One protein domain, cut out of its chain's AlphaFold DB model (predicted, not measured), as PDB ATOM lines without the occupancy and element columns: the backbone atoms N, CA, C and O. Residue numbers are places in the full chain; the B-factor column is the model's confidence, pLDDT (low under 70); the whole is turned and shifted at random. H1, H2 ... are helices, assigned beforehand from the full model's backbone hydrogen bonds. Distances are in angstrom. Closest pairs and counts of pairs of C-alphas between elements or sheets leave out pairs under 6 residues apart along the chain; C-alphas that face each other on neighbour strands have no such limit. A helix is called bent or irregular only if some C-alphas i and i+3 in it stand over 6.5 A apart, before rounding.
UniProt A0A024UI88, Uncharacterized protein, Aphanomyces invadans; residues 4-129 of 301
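This is residues 4 to 129 of the 301 residues of an uncharacterized protein of Aphanomyces invadans (UniProt A0A024UI88). This is a loose, open chain of helices: H3, H4 and H5 make one cluster, with H4 on the last part of H3 and H5 on its first part, while H2 and H6 lie away from that cluster and come near each other at Leu 23 and Leu 124. H1 sticks out at the start of the printed part, and residues 95 to 108, from the last part of H5 into H6, stand free. The printed part has 126 residues with six named helices, H1 to H6 in order along the chain, and no named strand; the class is all helix. It is loose, with a radius of gyration of the C-alphas of 19.7 A, and spans 50 by 39 by 36 A.

H1, residues 4 to 13, touches no helix. H2, residues 20 to 27, and H6, residues 104 to 124, are close but not clearly touching; their closest C-alphas, of Leu 23 and Leu 124, are 7.4 A apart, and they run the same way at a steep tilt of 66 degrees. H3, residues 44 to 57, touches H4, residues 64 to 76, with residues 52 to 56 alone, and H4 touches it with residues 70 to 75 alone. Their closest C-alphas, of Val 52 and Leu 74, are 6.1 A apart, at a steep tilt of 55 degrees, opposite ways. H3 touches H5, residues 80 to 99, with residues 44 to 48 alone, and H5 touches it with residues 82 to 90 alone. Their closest C-alphas, of Pro 44 and Phe 86, are 5.5 A apart, at a steep tilt of 55 degrees, opposite ways. H4 and H5 are apart, and so are H5 and H6. Every O i to N i+4 pair is within hydrogen-bond range in H1, H2, H3, H4 and H5; in H6 it is 16 of 17.

H1 begins at C-alpha 4, (-66.446, 29.195, -20.627), and is 14.3 A long from first to last C-alpha; H2 is 10.5 A. H3 measures 20.3 A from C-alpha 44, (-36.697, 24.632, 5.630), and H4 18.1 A. H5 is 28.2 A long. H6 is 31.0 A long and ends at C-alpha 124, (-34.262, 28.105, -20.170); it is neither bent nor irregular, but only just: C-alphas 104 and 107 are 6.2 A apart.

The two C-alphas farthest apart, of Glu 5 and His 81, are 54.3 A apart. The printed part has no cut. The link from H2 to H3, residues 28 to 43, is long. The mean pLDDT of the printed part is 74.3; 49 residues are under 70, among them residues 32 to 39 and 96 to 120.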
ATOM      1  N   ALA A   4     -66.899  30.577 -20.779       69.94
ATOM      2  CA  ALA A   4     -66.446  29.195 -20.627       69.94
ATOM      3  C   ALA A   4     -65.612  28.711 -21.828       69.94
ATOM      4  O   ALA A   4     -64.505  28.218 -21.643       69.94
ATOM      5  N   GLU A   5     -66.090  28.941 -23.054       80.25
ATOM      6  CA  GLU A   5     -65.362  28.599 -24.285       80.25
ATOM      7  C   GLU A   5     -64.046  29.377 -24.388       80.25
ATOM      8  O   GLU A   5     -63.029  28.825 -24.793       80.25
ATOM      9  N   LEU A   6     -64.045  30.645 -23.962       77.62
ATOM     10  CA  LEU A   6     -62.849  31.489 -23.947       77.62
ATOM     11  C   LEU A   6     -61.807  30.985 -22.941       77.62
ATOM     12  O   LEU A   6     -60.618  30.968 -23.244       77.62
ATOM     13  N   LEU A   7     -62.244  30.550 -21.755       72.19
ATOM     14  CA  LEU A   7     -61.370  29.968 -20.737       72.19
ATOM     15  C   LEU A   7     -60.798  28.619 -21.178       72.19
ATOM     16  O   LEU A   7     -59.621  28.372 -20.937       72.19
ATOM     17  N   GLU A   8     -61.573  27.782 -21.870       78.50
ATOM     18  CA  GLU A   8     -61.047  26.551 -22.471       78.50
ATOM     19  C   GLU A   8     -60.016  26.836 -23.563       78.50
ATOM     20  O   GLU A   8     -59.004  26.142 -23.657       78.50
ATOM     21  N   LEU A   9     -60.254  27.858 -24.385       80.62
ATOM     22  CA  LEU A   9     -59.326  28.257 -25.438       80.62
ATOM     23  C   LEU A   9     -58.036  28.835 -24.843       80.62
ATOM     24  O   LEU A   9     -56.949  28.522 -25.321       80.62
ATOM     25  N   VAL A  10     -58.136  29.619 -23.766       74.00
ATOM     26  CA  VAL A  10     -56.977  30.098 -23.000       74.00
ATOM     27  C   VAL A  10     -56.245  28.931 -22.342       74.00
ATOM     28  O   VAL A  10     -55.031  28.861 -22.460       74.00
ATOM     29  N   ALA A  11     -56.940  27.985 -21.708       66.56
ATOM     30  CA  ALA A  11     -56.311  26.810 -21.100       66.56
ATOM     31  C   ALA A  11     -55.576  25.940 -22.135       66.56
ATOM     32  O   ALA A  11     -54.482  25.462 -21.858       66.56
ATOM     33  N   ARG A  12     -56.138  25.786 -23.344       73.62
ATOM     34  CA  ARG A  12     -55.522  25.034 -24.450       73.62
ATOM     35  C   ARG A  12     -54.303  25.722 -25.071       73.62
ATOM     36  O   ARG A  12     -53.441  25.028 -25.596       73.62
ATOM     37  N   ASN A  13     -54.232  27.056 -25.037       76.56
ATOM     38  CA  ASN A  13     -53.182  27.828 -25.719       76.56
ATOM     39  C   ASN A  13     -52.175  28.503 -24.774       76.56
ATOM     40  O   ASN A  13     -51.155  29.022 -25.226       76.56
ATOM     41  N   ARG A  14     -52.443  28.540 -23.466       56.84
ATOM     42  CA  ARG A  14     -51.544  29.152 -22.489       56.84
ATOM     43  C   ARG A  14     -50.357  28.223 -22.247       56.84
ATOM     44  O   ARG A  14     -50.508  27.145 -21.681       56.84
ATOM     45  N   GLY A  15     -49.167  28.673 -22.640       59.50
ATOM     46  CA  GLY A  15     -47.914  28.023 -22.258       59.50
ATOM     47  C   GLY A  15     -47.740  27.977 -20.736       59.50
ATOM     48  O   GLY A  15     -48.338  28.773 -20.003       59.50
ATOM     49  N   LYS A  16     -46.913  27.043 -20.252       53.94
ATOM     50  CA  LYS A  16     -46.609  26.928 -18.818       53.94
ATOM     51  C   LYS A  16     -46.071  28.269 -18.288       53.94
ATOM     52  O   LYS A  16     -45.276  28.909 -18.978       53.94
ATOM     53  N   PRO A  17     -46.518  28.725 -17.104       56.66
ATOM     54  CA  PRO A  17     -46.068  29.992 -16.547       56.66
ATOM     55  C   PRO A  17     -44.552  29.964 -16.337       56.66
ATOM     56  O   PRO A  17     -44.027  29.073 -15.674       56.66
ATOM     57  N   VAL A  18     -43.859  30.946 -16.909       60.28
ATOM     58  CA  VAL A  18     -42.431  31.175 -16.676       60.28
ATOM     59  C   VAL A  18     -42.314  32.259 -15.617       60.28
ATOM     60  O   VAL A  18     -42.796  33.375 -15.811       60.28
ATOM     61  N   TYR A  19     -41.699  31.935 -14.484       68.31
ATOM     62  CA  TYR A  19     -41.581  32.869 -13.370       68.31
ATOM     63  C   TYR A  19     -40.287  33.675 -13.493       68.31
ATOM     64  O   TYR A  19     -39.205  33.114 -13.663       68.31
ATOM     65  N   SER A  20     -40.371  35.004 -13.363       71.38
ATOM     66  CA  SER A  20     -39.198  35.887 -13.461       71.38
ATOM     67  C   SER A  20     -38.100  35.540 -12.455       71.38
ATOM     68  O   SER A  20     -36.923  35.689 -12.768       71.38
ATOM     69  N   SER A  21     -38.465  35.027 -11.277       69.50
ATOM     70  CA  SER A  21     -37.509  34.537 -10.282       69.50
ATOM     71  C   SER A  21     -36.638  33.408 -10.834       69.50
ATOM     72  O   SER A  21     -35.422  33.473 -10.703       69.50
ATOM     73  N   GLN A  22     -37.228  32.436 -11.533       74.31
ATOM     74  CA  GLN A  22     -36.497  31.321 -12.142       74.31
ATOM     75  C   GLN A  22     -35.505  31.824 -13.197       74.31
ATOM     76  O   GLN A  22     -34.342  31.430 -13.181       74.31
ATOM     77  N   LEU A  23     -35.939  32.757 -14.056       73.75
ATOM     78  CA  LEU A  23     -35.088  33.372 -15.081       73.75
ATOM     79  C   LEU A  23     -33.870  34.075 -14.472       73.75
ATOM     80  O   LEU A  23     -32.754  33.922 -14.963       73.75
ATOM     81  N   ILE A  24     -34.076  34.831 -13.392       77.81
ATOM     82  CA  ILE A  24     -33.004  35.534 -12.684       77.81
ATOM     83  C   ILE A  24     -32.050  34.524 -12.041       77.81
ATOM     84  O   ILE A  24     -30.847  34.587 -12.278       77.81
ATOM     85  N   THR A  25     -32.565  33.559 -11.278       73.75
ATOM     86  CA  THR A  25     -31.752  32.545 -10.592       73.75
ATOM     87  C   THR A  25     -30.894  31.751 -11.581       73.75
ATOM     88  O   THR A  25     -29.694  31.588 -11.365       73.75
ATOM     89  N   THR A  26     -31.467  31.349 -12.720       73.88
ATOM     90  CA  THR A  26     -30.727  30.682 -13.800       73.88
ATOM     91  C   THR A  26     -29.697  31.599 -14.461       73.88
ATOM     92  O   THR A  26     -28.573  31.161 -14.693       73.88
ATOM     93  N   LYS A  27     -30.021  32.876 -14.718       79.12
ATOM     94  CA  LYS A  27     -29.083  33.860 -15.292       79.12
ATOM     95  C   LYS A  27     -27.802  34.009 -14.462       79.12
ATOM     96  O   LYS A  27     -26.737  34.227 -15.032       79.12
ATOM     97  N   TYR A  28     -27.897  33.882 -13.140       85.06
ATOM     98  CA  TYR A  28     -26.749  33.942 -12.229       85.06
ATOM     99  C   TYR A  28     -26.103  32.570 -11.948       85.06
ATOM    100  O   TYR A  28     -25.229  32.468 -11.093       85.06
ATOM    101  N   GLY A  29     -26.486  31.518 -12.680       80.31
ATOM    102  CA  GLY A  29     -25.847  30.198 -12.605       80.31
ATOM    103  C   GLY A  29     -26.259  29.349 -11.400       80.31
ATOM    104  O   GLY A  29     -25.576  28.381 -11.073       80.31
ATOM    105  N   HIS A  30     -27.359  29.686 -10.727       75.56
ATOM    106  CA  HIS A  30     -27.847  28.914  -9.589       75.56
ATOM    107  C   HIS A  30     -28.704  27.719 -10.025       75.56
ATOM    108  O   HIS A  30     -29.460  27.784 -10.999       75.56
ATOM    109  N   ILE A  31     -28.623  26.636  -9.248       71.44
ATOM    110  CA  ILE A  31     -29.455  25.440  -9.407       71.44
ATOM    111  C   ILE A  31     -30.775  25.659  -8.669       71.44
ATOM    112  O   ILE A  31     -30.785  26.015  -7.491       71.44
ATOM    113  N   LEU A  32     -31.887  25.434  -9.365       65.62
ATOM    114  CA  LEU A  32     -33.229  25.519  -8.799       65.62
ATOM    115  C   LEU A  32     -33.675  24.152  -8.276       65.62
ATOM    116  O   LEU A  32     -33.603  23.161  -9.000       65.62
ATOM    117  N   TYR A  33     -34.181  24.135  -7.045       64.94
ATOM    118  CA  TYR A  33     -34.849  22.985  -6.439       64.94
ATOM    119  C   TYR A  33     -36.335  23.297  -6.280       64.94
ATOM    120  O   TYR A  33     -36.698  24.380  -5.817       64.94
ATOM    121  N   PHE A  34     -37.186  22.350  -6.667       65.00
ATOM    122  CA  PHE A  34     -38.635  22.457  -6.545       65.00
ATOM    123  C   PHE A  34     -39.133  21.453  -5.513       65.00
ATOM    124  O   PHE A  34     -38.761  20.283  -5.560       65.00
ATOM    125  N   THR A  35     -39.984  21.912  -4.599       60.78
ATOM    126  CA  THR A  35     -40.734  21.039  -3.692       60.78
ATOM    127  C   THR A  35     -42.113  20.751  -4.290       60.78
ATOM    128  O   THR A  35     -42.697  21.651  -4.908       60.78
ATOM    129  N   PRO A  36     -42.666  19.543  -4.101       56.75
ATOM    130  CA  PRO A  36     -44.031  19.234  -4.503       56.75
ATOM    131  C   PRO A  36     -45.065  20.229  -3.930       56.75
ATOM    132  O   PRO A  36     -44.872  20.765  -2.832       56.75
ATOM    133  N   PRO A  37     -46.174  20.501  -4.645       51.38
ATOM    134  CA  PRO A  37     -47.244  21.360  -4.141       51.38
ATOM    135  C   PRO A  37     -47.837  20.825  -2.829       51.38
ATOM    136  O   PRO A  37     -48.019  19.624  -2.694       51.38
ATOM    137  N   TYR A  38     -48.198  21.718  -1.902       53.09
ATOM    138  CA  TYR A  38     -48.793  21.403  -0.586       53.09
ATOM    139  C   TYR A  38     -47.880  20.713   0.440       53.09
ATOM    140  O   TYR A  38     -48.345  20.409   1.535       53.09
ATOM    141  N   HIS A  39     -46.590  20.572   0.141       65.31
ATOM    142  CA  HIS A  39     -45.597  19.973   1.033       65.31
ATOM    143  C   HIS A  39     -44.680  21.033   1.663       65.31
ATOM    144  O   HIS A  39     -43.506  21.170   1.313       65.31
ATOM    145  N   HIS A  40     -45.235  21.849   2.563       70.75
ATOM    146  CA  HIS A  40     -44.498  22.951   3.202       70.75
ATOM    147  C   HIS A  40     -43.436  22.453   4.195       70.75
ATOM    148  O   HIS A  40     -42.445  23.129   4.454       70.75
ATOM    149  N   GLU A  41     -43.605  21.245   4.730       73.94
ATOM    150  CA  GLU A  41     -42.654  20.559   5.603       73.94
ATOM    151  C   GLU A  41     -41.312  20.241   4.921       73.94
ATOM    152  O   GLU A  41     -40.303  20.085   5.610       73.94
ATOM    153  N   LEU A  42     -41.280  20.228   3.582       76.88
ATOM    154  CA  LEU A  42     -40.067  20.074   2.769       76.88
ATOM    155  C   LEU A  42     -39.331  21.398   2.518       76.88
ATOM    156  O   LEU A  42     -38.301  21.420   1.848       76.88
ATOM    157  N   GLN A  43     -39.843  22.518   3.030       80.19
ATOM    158  CA  GLN A  43     -39.271  23.846   2.833       80.19
ATOM    159  C   GLN A  43     -38.663  24.347   4.153       80.19
ATOM    160  O   GLN A  43     -39.381  24.892   4.993       80.19
ATOM    161  N   PRO A  44     -37.331  24.239   4.366       83.44
ATOM    162  CA  PRO A  44     -36.697  24.632   5.630       83.44
ATOM    163  C   PRO A  44     -36.985  26.079   6.054       83.44
ATOM    164  O   PRO A  44     -37.027  26.384   7.245       83.44
ATOM    165  N   ILE A  45     -37.220  26.970   5.085       85.06
ATOM    166  CA  ILE A  45     -37.563  28.373   5.327       85.06
ATOM    167  C   ILE A  45     -38.893  28.539   6.082       85.06
ATOM    168  O   ILE A  45     -39.007  29.443   6.908       85.06
ATOM    169  N   GLU A  46     -39.866  27.646   5.887       84.75
ATOM    170  CA  GLU A  46     -41.147  27.682   6.604       84.75
ATOM    171  C   GLU A  46     -40.965  27.359   8.095       84.75
ATOM    172  O   GLU A  46     -41.622  27.949   8.956       84.75
ATOM    173  N   LEU A  47     -40.002  26.491   8.429       85.00
ATOM    174  CA  LEU A  47     -39.646  26.174   9.816       85.00
ATOM    175  C   LEU A  47     -38.930  27.344  10.507       85.00
ATOM    176  O   LEU A  47     -39.218  27.635  11.672       85.00
ATOM    177  N   VAL A  48     -38.054  28.049   9.783       86.69
ATOM    178  CA  VAL A  48     -37.426  29.293  10.261       86.69
ATOM    179  C   VAL A  48     -38.496  30.345  10.539       86.69
ATOM    180  O   VAL A  48     -38.537  30.919  11.628       86.69
ATOM    181  N   TRP A  49     -39.422  30.544   9.602       88.94
ATOM    182  CA  TRP A  49     -40.551  31.451   9.787       88.94
ATOM    183  C   TRP A  49     -41.438  31.058  10.966       88.94
ATOM    184  O   TRP A  49     -41.884  31.936  11.700       88.94
ATOM    185  N   GLY A  50     -41.694  29.766  11.176       88.38
ATOM    186  CA  GLY A  50     -42.431  29.271  12.340       88.38
ATOM    187  C   GLY A  50     -41.748  29.638  13.661       88.38
ATOM    188  O   GLY A  50     -42.396  30.152  14.572       88.38
ATOM    189  N   MET A  51     -40.428  29.454  13.748       87.94
ATOM    190  CA  MET A  51     -39.643  29.848  14.922       87.94
ATOM    191  C   MET A  51     -39.695  31.361  15.164       87.94
ATOM    192  O   MET A  51     -39.974  31.783  16.288       87.94
ATOM    193  N   VAL A  52     -39.461  32.171  14.129       89.25
ATOM    194  CA  VAL A  52     -39.479  33.638  14.236       89.25
ATOM    195  C   VAL A  52     -40.864  34.137  14.642       89.25
ATOM    196  O   VAL A  52     -40.965  34.939  15.567       89.25
ATOM    197  N   LYS A  53     -41.938  33.604  14.044       87.69
ATOM    198  CA  LYS A  53     -43.324  33.939  14.409       87.69
ATOM    199  C   LYS A  53     -43.621  33.629  15.878       87.69
ATOM    200  O   LYS A  53     -44.190  34.470  16.569       87.69
ATOM    201  N   ASN A  54     -43.181  32.475  16.378       90.00
ATOM    202  CA  ASN A  54     -43.368  32.109  17.783       90.00
ATOM    203  C   ASN A  54     -42.625  33.058  18.736       90.00
ATOM    204  O   ASN A  54     -43.159  33.413  19.783       90.00
ATOM    205  N   ARG A  55     -41.415  33.506  18.377       90.12
ATOM    206  CA  ARG A  55     -40.663  34.490  19.176       90.12
ATOM    207  C   ARG A  55     -41.288  35.885  19.107       90.12
ATOM    208  O   ARG A  55     -41.387  36.551  20.134       90.12
ATOM    209  N   ALA A  56     -41.752  36.304  17.930       88.12
ATOM    210  CA  ALA A  56     -42.433  37.582  17.733       88.12
ATOM    211  C   ALA A  56     -43.752  37.655  18.518       88.12
ATOM    212  O   ALA A  56     -44.065  38.689  19.100       88.12
ATOM    213  N   ALA A  57     -44.490  36.546  18.629       88.56
ATOM    214  CA  ALA A  57     -45.715  36.482  19.430       88.56
ATOM    215  C   ALA A  57     -45.487  36.789  20.925       88.56
ATOM    216  O   ALA A  57     -46.396  37.266  21.600       88.56
ATOM    217  N   LEU A  58     -44.272  36.564  21.439       87.88
ATOM    218  CA  LEU A  58     -43.885  36.897  22.817       87.88
ATOM    219  C   LEU A  58     -43.459  38.365  22.987       87.88
ATOM    220  O   LEU A  58     -43.289  38.829  24.113       87.88
ATOM    221  N   ARG A  59     -43.268  39.093  21.882       84.75
ATOM    222  CA  ARG A  59     -42.861  40.504  21.837       84.75
ATOM    223  C   ARG A  59     -43.791  41.272  20.883       84.75
ATOM    224  O   ARG A  59     -43.351  41.688  19.815       84.75
ATOM    225  N   PRO A  60     -45.082  41.425  21.224       81.56
ATOM    226  CA  PRO A  60     -46.054  42.014  20.313       81.56
ATOM    227  C   PRO A  60     -45.716  43.477  19.996       81.56
ATOM    228  O   PRO A  60     -45.649  44.323  20.889       81.56
ATOM    229  N   SER A  61     -45.528  43.763  18.710       89.44
ATOM    230  CA  SER A  61     -45.285  45.107  18.178       89.44
ATOM    231  C   SER A  61     -46.583  45.904  18.054       89.44
ATOM    232  O   SER A  61     -47.641  45.344  17.763       89.44
ATOM    233  N   LYS A  62     -46.514  47.228  18.231       88.69
ATOM    234  CA  LYS A  62     -47.695  48.110  18.164       88.69
ATOM    235  C   LYS A  62     -47.929  48.694  16.775       88.69
ATOM    236  O   LYS A  62     -49.033  49.141  16.472       88.69
ATOM    237  N   ASN A  63     -46.892  48.728  15.945       91.88
ATOM    238  CA  ASN A  63     -46.929  49.265  14.592       91.88
ATOM    239  C   ASN A  63     -45.963  48.501  13.670       91.88
ATOM    240  O   ASN A  63     -45.185  47.658  14.117       91.88
ATOM    241  N   ALA A  64     -46.035  48.795  12.371       88.44
ATOM    242  CA  ALA A  64     -45.245  48.107  11.355       88.44
ATOM    243  C   ALA A  64     -43.730  48.352  11.485       88.44
ATOM    244  O   ALA A  64     -42.965  47.430  11.231       88.44
ATOM    245  N   ALA A  65     -43.301  49.544  11.914       92.31
ATOM    246  CA  ALA A  65     -41.880  49.857  12.077       92.31
ATOM    247  C   ALA A  65     -41.262  49.058  13.235       92.31
ATOM    248  O   ALA A  65     -40.216  48.436  13.077       92.31
ATOM    249  N   GLU A  66     -41.963  48.988  14.370       90.56
ATOM    250  CA  GLU A  66     -41.573  48.135  15.499       90.56
ATOM    251  C   GLU A  66     -41.582  46.646  15.125       90.56
ATOM    252  O   GLU A  66     -40.757  45.878  15.617       90.56
ATOM    253  N   LEU A  67     -42.518  46.216  14.270       90.12
ATOM    254  CA  LEU A  67     -42.555  44.840  13.772       90.12
ATOM    255  C   LEU A  67     -41.361  44.543  12.864       90.12
ATOM    256  O   LEU A  67     -40.756  43.484  12.993       90.12
ATOM    257  N   GLU A  68     -41.004  45.465  11.974       91.81
ATOM    258  CA  GLU A  68     -39.851  45.326  11.089       91.81
ATOM    259  C   GLU A  68     -38.542  45.234  11.884       91.81
ATOM    260  O   GLU A  68     -37.764  44.301  11.677       91.81
ATOM    261  N   GLU A  69     -38.330  46.125  12.856       92.62
ATOM    262  CA  GLU A  69     -37.164  46.085  13.749       92.62
ATOM    263  C   GLU A  69     -37.112  44.782  14.567       92.62
ATOM    264  O   GLU A  69     -36.058  44.144  14.699       92.62
ATOM    265  N   CYS A  70     -38.270  44.336  15.068       90.94
ATOM    266  CA  CYS A  70     -38.394  43.069  15.776       90.94
ATOM    267  C   CYS A  70     -38.006  41.885  14.879       90.94
ATOM    268  O   CYS A  70     -37.219  41.035  15.294       90.94
ATOM    269  N   LEU A  71     -38.501  41.839  13.637       92.38
ATOM    270  CA  LEU A  71     -38.179  40.780  12.684       92.38
ATOM    271  C   LEU A  71     -36.688  40.766  12.340       92.38
ATOM    272  O   LEU A  71     -36.086  39.696  12.394       92.38
ATOM    273  N   TRP A  72     -36.072  41.918  12.056       94.00
ATOM    274  CA  TRP A  72     -34.629  42.000  11.793       94.00
ATOM    275  C   TRP A  72     -33.798  41.456  12.952       94.00
ATOM    276  O   TRP A  72     -32.873  40.672  12.735       94.00
ATOM    277  N   THR A  73     -34.174  41.811  14.180       93.44
ATOM    278  CA  THR A  73     -33.526  41.293  15.389       93.44
ATOM    279  C   THR A  73     -33.682  39.774  15.484       93.44
ATOM    280  O   THR A  73     -32.695  39.056  15.618       93.44
ATOM    281  N   LEU A  74     -34.909  39.260  15.352       92.00
ATOM    282  CA  LEU A  74     -35.203  37.831  15.484       92.00
ATOM    283  C   LEU A  74     -34.561  36.979  14.386       92.00
ATOM    284  O   LEU A  74     -34.099  35.878  14.674       92.00
ATOM    285  N   PHE A  75     -34.504  37.472  13.148       93.06
ATOM    286  CA  PHE A  75     -33.772  36.809  12.069       93.06
ATOM    287  C   PHE A  75     -32.261  36.836  12.309       93.06
ATOM    288  O   PHE A  75     -31.596  35.845  12.022       93.06
ATOM    289  N   GLY A  76     -31.726  37.917  12.889       93.06
ATOM    290  CA  GLY A  76     -30.326  37.997  13.313       93.06
ATOM    291  C   GLY A  76     -29.959  37.006  14.426       93.06
ATOM    292  O   GLY A  76     -28.812  36.575  14.514       93.06
ATOM    293  N   GLU A  77     -30.930  36.596  15.247       93.25
ATOM    294  CA  GLU A  77     -30.758  35.556  16.271       93.25
ATOM    295  C   GLU A  77     -30.778  34.121  15.698       93.25
ATOM    296  O   GLU A  77     -30.428  33.177  16.415       93.25
ATOM    297  N   VAL A  78     -31.204  33.918  14.442       92.31
ATOM    298  CA  VAL A  78     -31.203  32.591  13.802       92.31
ATOM    299  C   VAL A  78     -29.769  32.223  13.436       92.31
ATOM    300  O   VAL A  78     -29.155  32.808  12.546       92.31
ATOM    301  N   ASN A  79     -29.231  31.218  14.116       93.00
ATOM    302  CA  ASN A  79     -27.843  30.795  13.944       93.00
ATOM    303  C   ASN A  79     -27.723  29.562  13.027       93.00
ATOM    304  O   ASN A  79     -28.707  28.942  12.619       93.00
ATOM    305  N   SER A  80     -26.486  29.179  12.706       92.62
ATOM    306  CA  SER A  80     -26.195  28.029  11.839       92.62
ATOM    307  C   SER A  80     -26.730  26.700  12.380       92.62
ATOM    308  O   SER A  80     -27.124  25.839  11.594       92.62
ATOM    309  N   HIS A  81     -26.784  26.524  13.702       93.94
ATOM    310  CA  HIS A  81     -27.335  25.319  14.312       93.94
ATOM    311  C   HIS A  81     -28.846  25.207  14.064       93.94
ATOM    312  O   HIS A  81     -29.322  24.125  13.717       93.94
ATOM    313  N   ASP A  82     -29.585  26.314  14.166       89.38
ATOM    314  CA  ASP A  82     -31.014  26.349  13.837       89.38
ATOM    315  C   ASP A  82     -31.246  25.956  12.370       89.38
ATOM    316  O   ASP A  82     -32.039  25.055  12.089       89.38
ATOM    317  N   TRP A  83     -30.475  26.536  11.443       89.75
ATOM    318  CA  TRP A  83     -30.532  26.198  10.016       89.75
ATOM    319  C   TRP A  83     -30.277  24.716   9.737       89.75
ATOM    320  O   TRP A  83     -31.064  24.075   9.038       89.75
ATOM    321  N   VAL A  84     -29.210  24.148  10.304       92.81
ATOM    322  CA  VAL A  84     -28.882  22.723  10.134       92.81
ATOM    323  C   VAL A  84     -29.975  21.835  10.730       92.81
ATOM    324  O   VAL A  84     -30.340  20.824  10.133       92.81
ATOM    325  N   SER A  85     -30.529  22.208  11.885       92.19
ATOM    326  CA  SER A  85     -31.618  21.473  12.531       92.19
ATOM    327  C   SER A  85     -32.887  21.461  11.675       92.19
ATOM    328  O   SER A  85     -33.492  20.406  11.483       92.19
ATOM    329  N   PHE A  86     -33.276  22.603  11.103       89.75
ATOM    330  CA  PHE A  86     -34.433  22.688  10.207       89.75
ATOM    331  C   PHE A  86     -34.228  21.935   8.904       89.75
ATOM    332  O   PHE A  86     -35.138  21.239   8.460       89.75
ATOM    333  N   TYR A  87     -33.028  22.013   8.336       88.31
ATOM    334  CA  TYR A  87     -32.681  21.227   7.163       88.31
ATOM    335  C   TYR A  87     -32.814  19.725   7.446       88.31
ATOM    336  O   TYR A  87     -33.518  19.029   6.727       88.31
ATOM    337  N   ARG A  88     -32.258  19.234   8.561       90.06
ATOM    338  CA  ARG A  88     -32.409  17.828   8.974       90.06
ATOM    339  C   ARG A  88     -33.863  17.426   9.221       90.06
ATOM    340  O   ARG A  88     -34.226  16.280   8.989       90.06
ATOM    341  N   LYS A  89     -34.713  18.342   9.699       84.25
ATOM    342  CA  LYS A  89     -36.153  18.074   9.837       84.25
ATOM    343  C   LYS A  89     -36.830  17.901   8.483       84.25
ATOM    344  O   LYS A  89     -37.622  16.975   8.360       84.25
ATOM    345  N   ALA A  90     -36.511  18.746   7.503       82.06
ATOM    346  CA  ALA A  90     -36.993  18.571   6.136       82.06
ATOM    347  C   ALA A  90     -36.517  17.223   5.570       82.06
ATOM    348  O   ALA A  90     -37.342  16.457   5.092       82.06
ATOM    349  N   GLN A  91     -35.242  16.865   5.769       83.44
ATOM    350  CA  GLN A  91     -34.714  15.551   5.383       83.44
ATOM    351  C   GLN A  91     -35.451  14.388   6.058       83.44
ATOM    352  O   GLN A  91     -35.805  13.432   5.395       83.44
ATOM    353  N   ASN A  92     -35.786  14.474   7.347       83.38
ATOM    354  CA  ASN A  92     -36.582  13.423   7.992       83.38
ATOM    355  C   ASN A  92     -37.988  13.276   7.378       83.38
ATOM    356  O   ASN A  92     -38.566  12.194   7.440       83.38
ATOM    357  N   TYR A  93     -38.583  14.356   6.859       73.81
ATOM    358  CA  TYR A  93     -39.832  14.255   6.098       73.81
ATOM    359  C   TYR A  93     -39.593  13.624   4.727       73.81
ATOM    360  O   TYR A  93     -40.396  12.788   4.330       73.81
ATOM    361  N   GLU A  94     -38.481  13.947   4.058       71.75
ATOM    362  CA  GLU A  94     -38.040  13.248   2.842       71.75
ATOM    363  C   GLU A  94     -37.904  11.737   3.102       71.75
ATOM    364  O   GLU A  94     -38.564  10.956   2.424       71.75
ATOM    365  N   ASP A  95     -37.181  11.335   4.152       76.00
ATOM    366  CA  ASP A  95     -36.986   9.934   4.556       76.00
ATOM    367  C   ASP A  95     -38.313   9.245   4.939       76.00
ATOM    368  O   ASP A  95     -38.506   8.048   4.737       76.00
ATOM    369  N   ARG A  96     -39.269   9.986   5.518       64.56
ATOM    370  CA  ARG A  96     -40.607   9.460   5.842       64.56
ATOM    371  C   ARG A  96     -41.465   9.263   4.606       64.56
ATOM    372  O   ARG A  96     -42.191   8.277   4.547       64.56
ATOM    373  N   TYR A  97     -41.406  10.187   3.653       60.41
ATOM    374  CA  TYR A  97     -42.053  10.007   2.358       60.41
ATOM    375  C   TYR A  97     -41.400   8.874   1.565       60.41
ATOM    376  O   TYR A  97     -42.105   8.155   0.872       60.41
ATOM    377  N   GLU A  98     -40.094   8.659   1.733       53.41
ATOM    378  CA  GLU A  98     -39.387   7.478   1.230       53.41
ATOM    379  C   GLU A  98     -39.854   6.180   1.918       53.41
ATOM    380  O   GLU A  98     -39.986   5.153   1.261       53.41
ATOM    381  N   ALA A  99     -40.148   6.209   3.222       51.25
ATOM    382  CA  ALA A  99     -40.579   5.032   3.984       51.25
ATOM    383  C   ALA A  99     -42.075   4.674   3.837       51.25
ATOM    384  O   ALA A  99     -42.460   3.535   4.105       51.25
ATOM    385  N   LEU A 100     -42.929   5.631   3.464       45.28
ATOM    386  CA  LEU A 100     -44.370   5.446   3.249       45.28
ATOM    387  C   LEU A 100     -44.636   5.080   1.780       45.28
ATOM    388  O   LEU A 100     -45.201   5.861   1.018       45.28
ATOM    389  N   ASP A 101     -44.205   3.883   1.388       54.00
ATOM    390  CA  ASP A 101     -44.340   3.344   0.030       54.00
ATOM    391  C   ASP A 101     -45.759   2.796  -0.245       54.00
ATOM    392  O   ASP A 101     -45.968   1.614  -0.507       54.00
ATOM    393  N   GLU A 102     -46.765   3.669  -0.173       43.91
ATOM    394  CA  GLU A 102     -48.106   3.403  -0.703       43.91
ATOM    395  C   GLU A 102     -48.645   4.662  -1.382       43.91
ATOM    396  O   GLU A 102     -49.277   5.483  -0.730       43.91
ATOM    397  N   ASP A 103     -48.425   4.812  -2.693       44.69
ATOM    398  CA  ASP A 103     -49.521   5.102  -3.626       44.69
ATOM    399  C   ASP A 103     -49.044   5.066  -5.092       44.69
ATOM    400  O   ASP A 103     -48.041   5.661  -5.492       44.69
ATOM    401  N   VAL A 104     -49.862   4.453  -5.945       46.47
ATOM    402  CA  VAL A 104     -49.742   4.408  -7.414       46.47
ATOM    403  C   VAL A 104     -49.754   5.827  -8.037       46.47
ATOM    404  O   VAL A 104     -49.469   6.000  -9.226       46.47
ATOM    405  N   SER A 105     -50.048   6.863  -7.243       50.06
ATOM    406  CA  SER A 105     -49.993   8.278  -7.616       50.06
ATOM    407  C   SER A 105     -48.568   8.858  -7.692       50.06
ATOM    408  O   SER A 105     -48.323   9.706  -8.556       50.06
ATOM    409  N   LEU A 106     -47.604   8.359  -6.903       45.78
ATOM    410  CA  LEU A 106     -46.239   8.905  -6.839       45.78
ATOM    411  C   LEU A 106     -45.476   8.718  -8.158       45.78
ATOM    412  O   LEU A 106     -44.847   9.648  -8.660       45.78
ATOM    413  N   SER A 107     -45.573   7.535  -8.771       48.31
ATOM    414  CA  SER A 107     -44.866   7.228 -10.024       48.31
ATOM    415  C   SER A 107     -45.348   8.099 -11.193       48.31
ATOM    416  O   SER A 107     -44.543   8.583 -11.992       48.31
ATOM    417  N   ARG A 108     -46.659   8.377 -11.259       50.16
ATOM    418  CA  ARG A 108     -47.237   9.282 -12.263       50.16
ATOM    419  C   ARG A 108     -46.799  10.725 -12.031       50.16
ATOM    420  O   ARG A 108     -46.341  11.366 -12.973       50.16
ATOM    421  N   ALA A 109     -46.881  11.199 -10.790       52.72
ATOM    422  CA  ALA A 109     -46.454  12.545 -10.423       52.72
ATOM    423  C   ALA A 109     -44.953  12.758 -10.675       52.72
ATOM    424  O   ALA A 109     -44.546  13.803 -11.175       52.72
ATOM    425  N   TYR A 110     -44.124  11.747 -10.412       56.47
ATOM    426  CA  TYR A 110     -42.691  11.793 -10.679       56.47
ATOM    427  C   TYR A 110     -42.379  11.809 -12.187       56.47
ATOM    428  O   TYR A 110     -41.488  12.534 -12.630       56.47
ATOM    429  N   TYR A 111     -43.133  11.062 -12.997       54.34
ATOM    430  CA  TYR A 111     -43.003  11.091 -14.456       54.34
ATOM    431  C   TYR A 111     -43.419  12.451 -15.046       54.34
ATOM    432  O   TYR A 111     -42.729  13.000 -15.909       54.34
ATOM    433  N   GLU A 112     -44.515  13.028 -14.550       59.22
ATOM    434  CA  GLU A 112     -44.965  14.379 -14.907       59.22
ATOM    435  C   GLU A 112     -43.934  15.440 -14.490       59.22
ATOM    436  O   GLU A 112     -43.556  16.275 -15.313       59.22
ATOM    437  N   TYR A 113     -43.375  15.327 -13.283       63.25
ATOM    438  CA  TYR A 113     -42.282  16.165 -12.781       63.25
ATOM    439  C   TYR A 113     -41.031  16.090 -13.669       63.25
ATOM    440  O   TYR A 113     -40.469  17.115 -14.054       63.25
ATOM    441  N   CYS A 114     -40.615  14.888 -14.072       61.34
ATOM    442  CA  CYS A 114     -39.467  14.697 -14.959       61.34
ATOM    443  C   CYS A 114     -39.683  15.345 -16.335       61.34
ATOM    444  O   CYS A 114     -38.781  16.006 -16.858       61.34
ATOM    445  N   ASN A 115     -40.884  15.205 -16.902       62.38
ATOM    446  CA  ASN A 115     -41.257  15.856 -18.157       62.38
ATOM    447  C   ASN A 115     -41.304  17.383 -18.026       62.38
ATOM    448  O   ASN A 115     -40.879  18.100 -18.935       62.38
ATOM    449  N   GLU A 116     -41.785  17.897 -16.899       65.19
ATOM    450  CA  GLU A 116     -41.780  19.326 -16.593       65.19
ATOM    451  C   GLU A 116     -40.362  19.882 -16.485       65.19
ATOM    452  O   GLU A 116     -40.039  20.856 -17.168       65.19
ATOM    453  N   CYS A 117     -39.488  19.229 -15.719       63.38
ATOM    454  CA  CYS A 117     -38.087  19.616 -15.603       63.38
ATOM    455  C   CYS A 117     -37.361  19.568 -16.954       63.38
ATOM    456  O   CYS A 117     -36.593  20.477 -17.261       63.38
ATOM    457  N   ALA A 118     -37.625  18.561 -17.793       65.62
ATOM    458  CA  ALA A 118     -37.025  18.462 -19.122       65.62
ATOM    459  C   ALA A 118     -37.471  19.606 -20.052       65.62
ATOM    460  O   ALA A 118     -36.643  20.214 -20.730       65.62
ATOM    461  N   GLN A 119     -38.761  19.952 -20.053       66.19
ATOM    462  CA  GLN A 119     -39.278  21.064 -20.859       66.19
ATOM    463  C   GLN A 119     -38.743  22.423 -20.391       66.19
ATOM    464  O   GLN A 119     -38.421  23.274 -21.219       66.19
ATOM    465  N   VAL A 120     -38.620  22.620 -19.076       64.75
ATOM    466  CA  VAL A 120     -38.071  23.848 -18.486       64.75
ATOM    467  C   VAL A 120     -36.566  23.971 -18.748       64.75
ATOM    468  O   VAL A 120     -36.085  25.051 -19.075       64.75
ATOM    469  N   ALA A 121     -35.814  22.870 -18.678       70.56
ATOM    470  CA  ALA A 121     -34.395  22.847 -19.027       70.56
ATOM    471  C   ALA A 121     -34.158  23.306 -20.479       70.56
ATOM    472  O   ALA A 121     -33.266  24.115 -20.742       70.56
ATOM    473  N   VAL A 122     -35.004  22.844 -21.409       70.12
ATOM    474  CA  VAL A 122     -34.956  23.222 -22.831       70.12
ATOM    475  C   VAL A 122     -35.331  24.689 -23.041       70.12
ATOM    476  O   VAL A 122     -34.639  25.388 -23.778       70.12
ATOM    477  N   SER A 123     -36.391  25.180 -22.393       67.44
ATOM    478  CA  SER A 123     -36.846  26.567 -22.574       67.44
ATOM    479  C   SER A 123     -35.902  27.602 -21.955       67.44
ATOM    480  O   SER A 123     -35.799  28.716 -22.463       67.44
ATOM    481  N   LEU A 124     -35.198  27.234 -20.883       68.56
ATOM    482  CA  LEU A 124     -34.262  28.105 -20.170       68.56
ATOM    483  C   LEU A 124     -32.802  27.943 -20.620       68.56
ATOM    484  O   LEU A 124     -31.941  28.679 -20.141       68.56
ATOM    485  N   GLY A 125     -32.501  26.979 -21.496       69.56
ATOM    486  CA  GLY A 125     -31.132  26.682 -21.923       69.56
ATOM    487  C   GLY A 125     -30.214  26.264 -20.767       69.56
ATOM    488  O   GLY A 125     -29.026  26.576 -20.783       69.56
ATOM    489  N   THR A 126     -30.757  25.593 -19.746       57.50
ATOM    490  CA  THR A 126     -30.030  25.240 -18.515       57.50
ATOM    491  C   THR A 126     -30.134  23.754 -18.189       57.50
ATOM    492  O   THR A 126     -31.034  23.059 -18.654       57.50
ATOM    493  N   LYS A 127     -29.207  23.241 -17.372       55.94
ATOM    494  CA  LYS A 127     -29.246  21.859 -16.880       55.94
ATOM    495  C   LYS A 127     -29.947  21.812 -15.526       55.94
ATOM    496  O   LYS A 127     -29.452  22.366 -14.551       55.94
ATOM    497  N   ILE A 128     -31.072  21.106 -15.468       62.34
ATOM    498  CA  ILE A 128     -31.784  20.796 -14.225       62.34
ATOM    499  C   ILE A 128     -31.361  19.400 -13.764       62.34
ATOM    500  O   ILE A 128     -31.404  18.445 -14.540       62.34
ATOM    501  N   GLY A 129     -30.919  19.281 -12.511       50.84
ATOM    502  CA  GLY A 129     -30.579  17.996 -11.904       50.84
ATOM    503  C   GLY A 129     -31.838  17.266 -11.449       50.84
ATOM    504  O   GLY A 129     -32.548  17.753 -10.576       50.84
TER     505      GLY A 129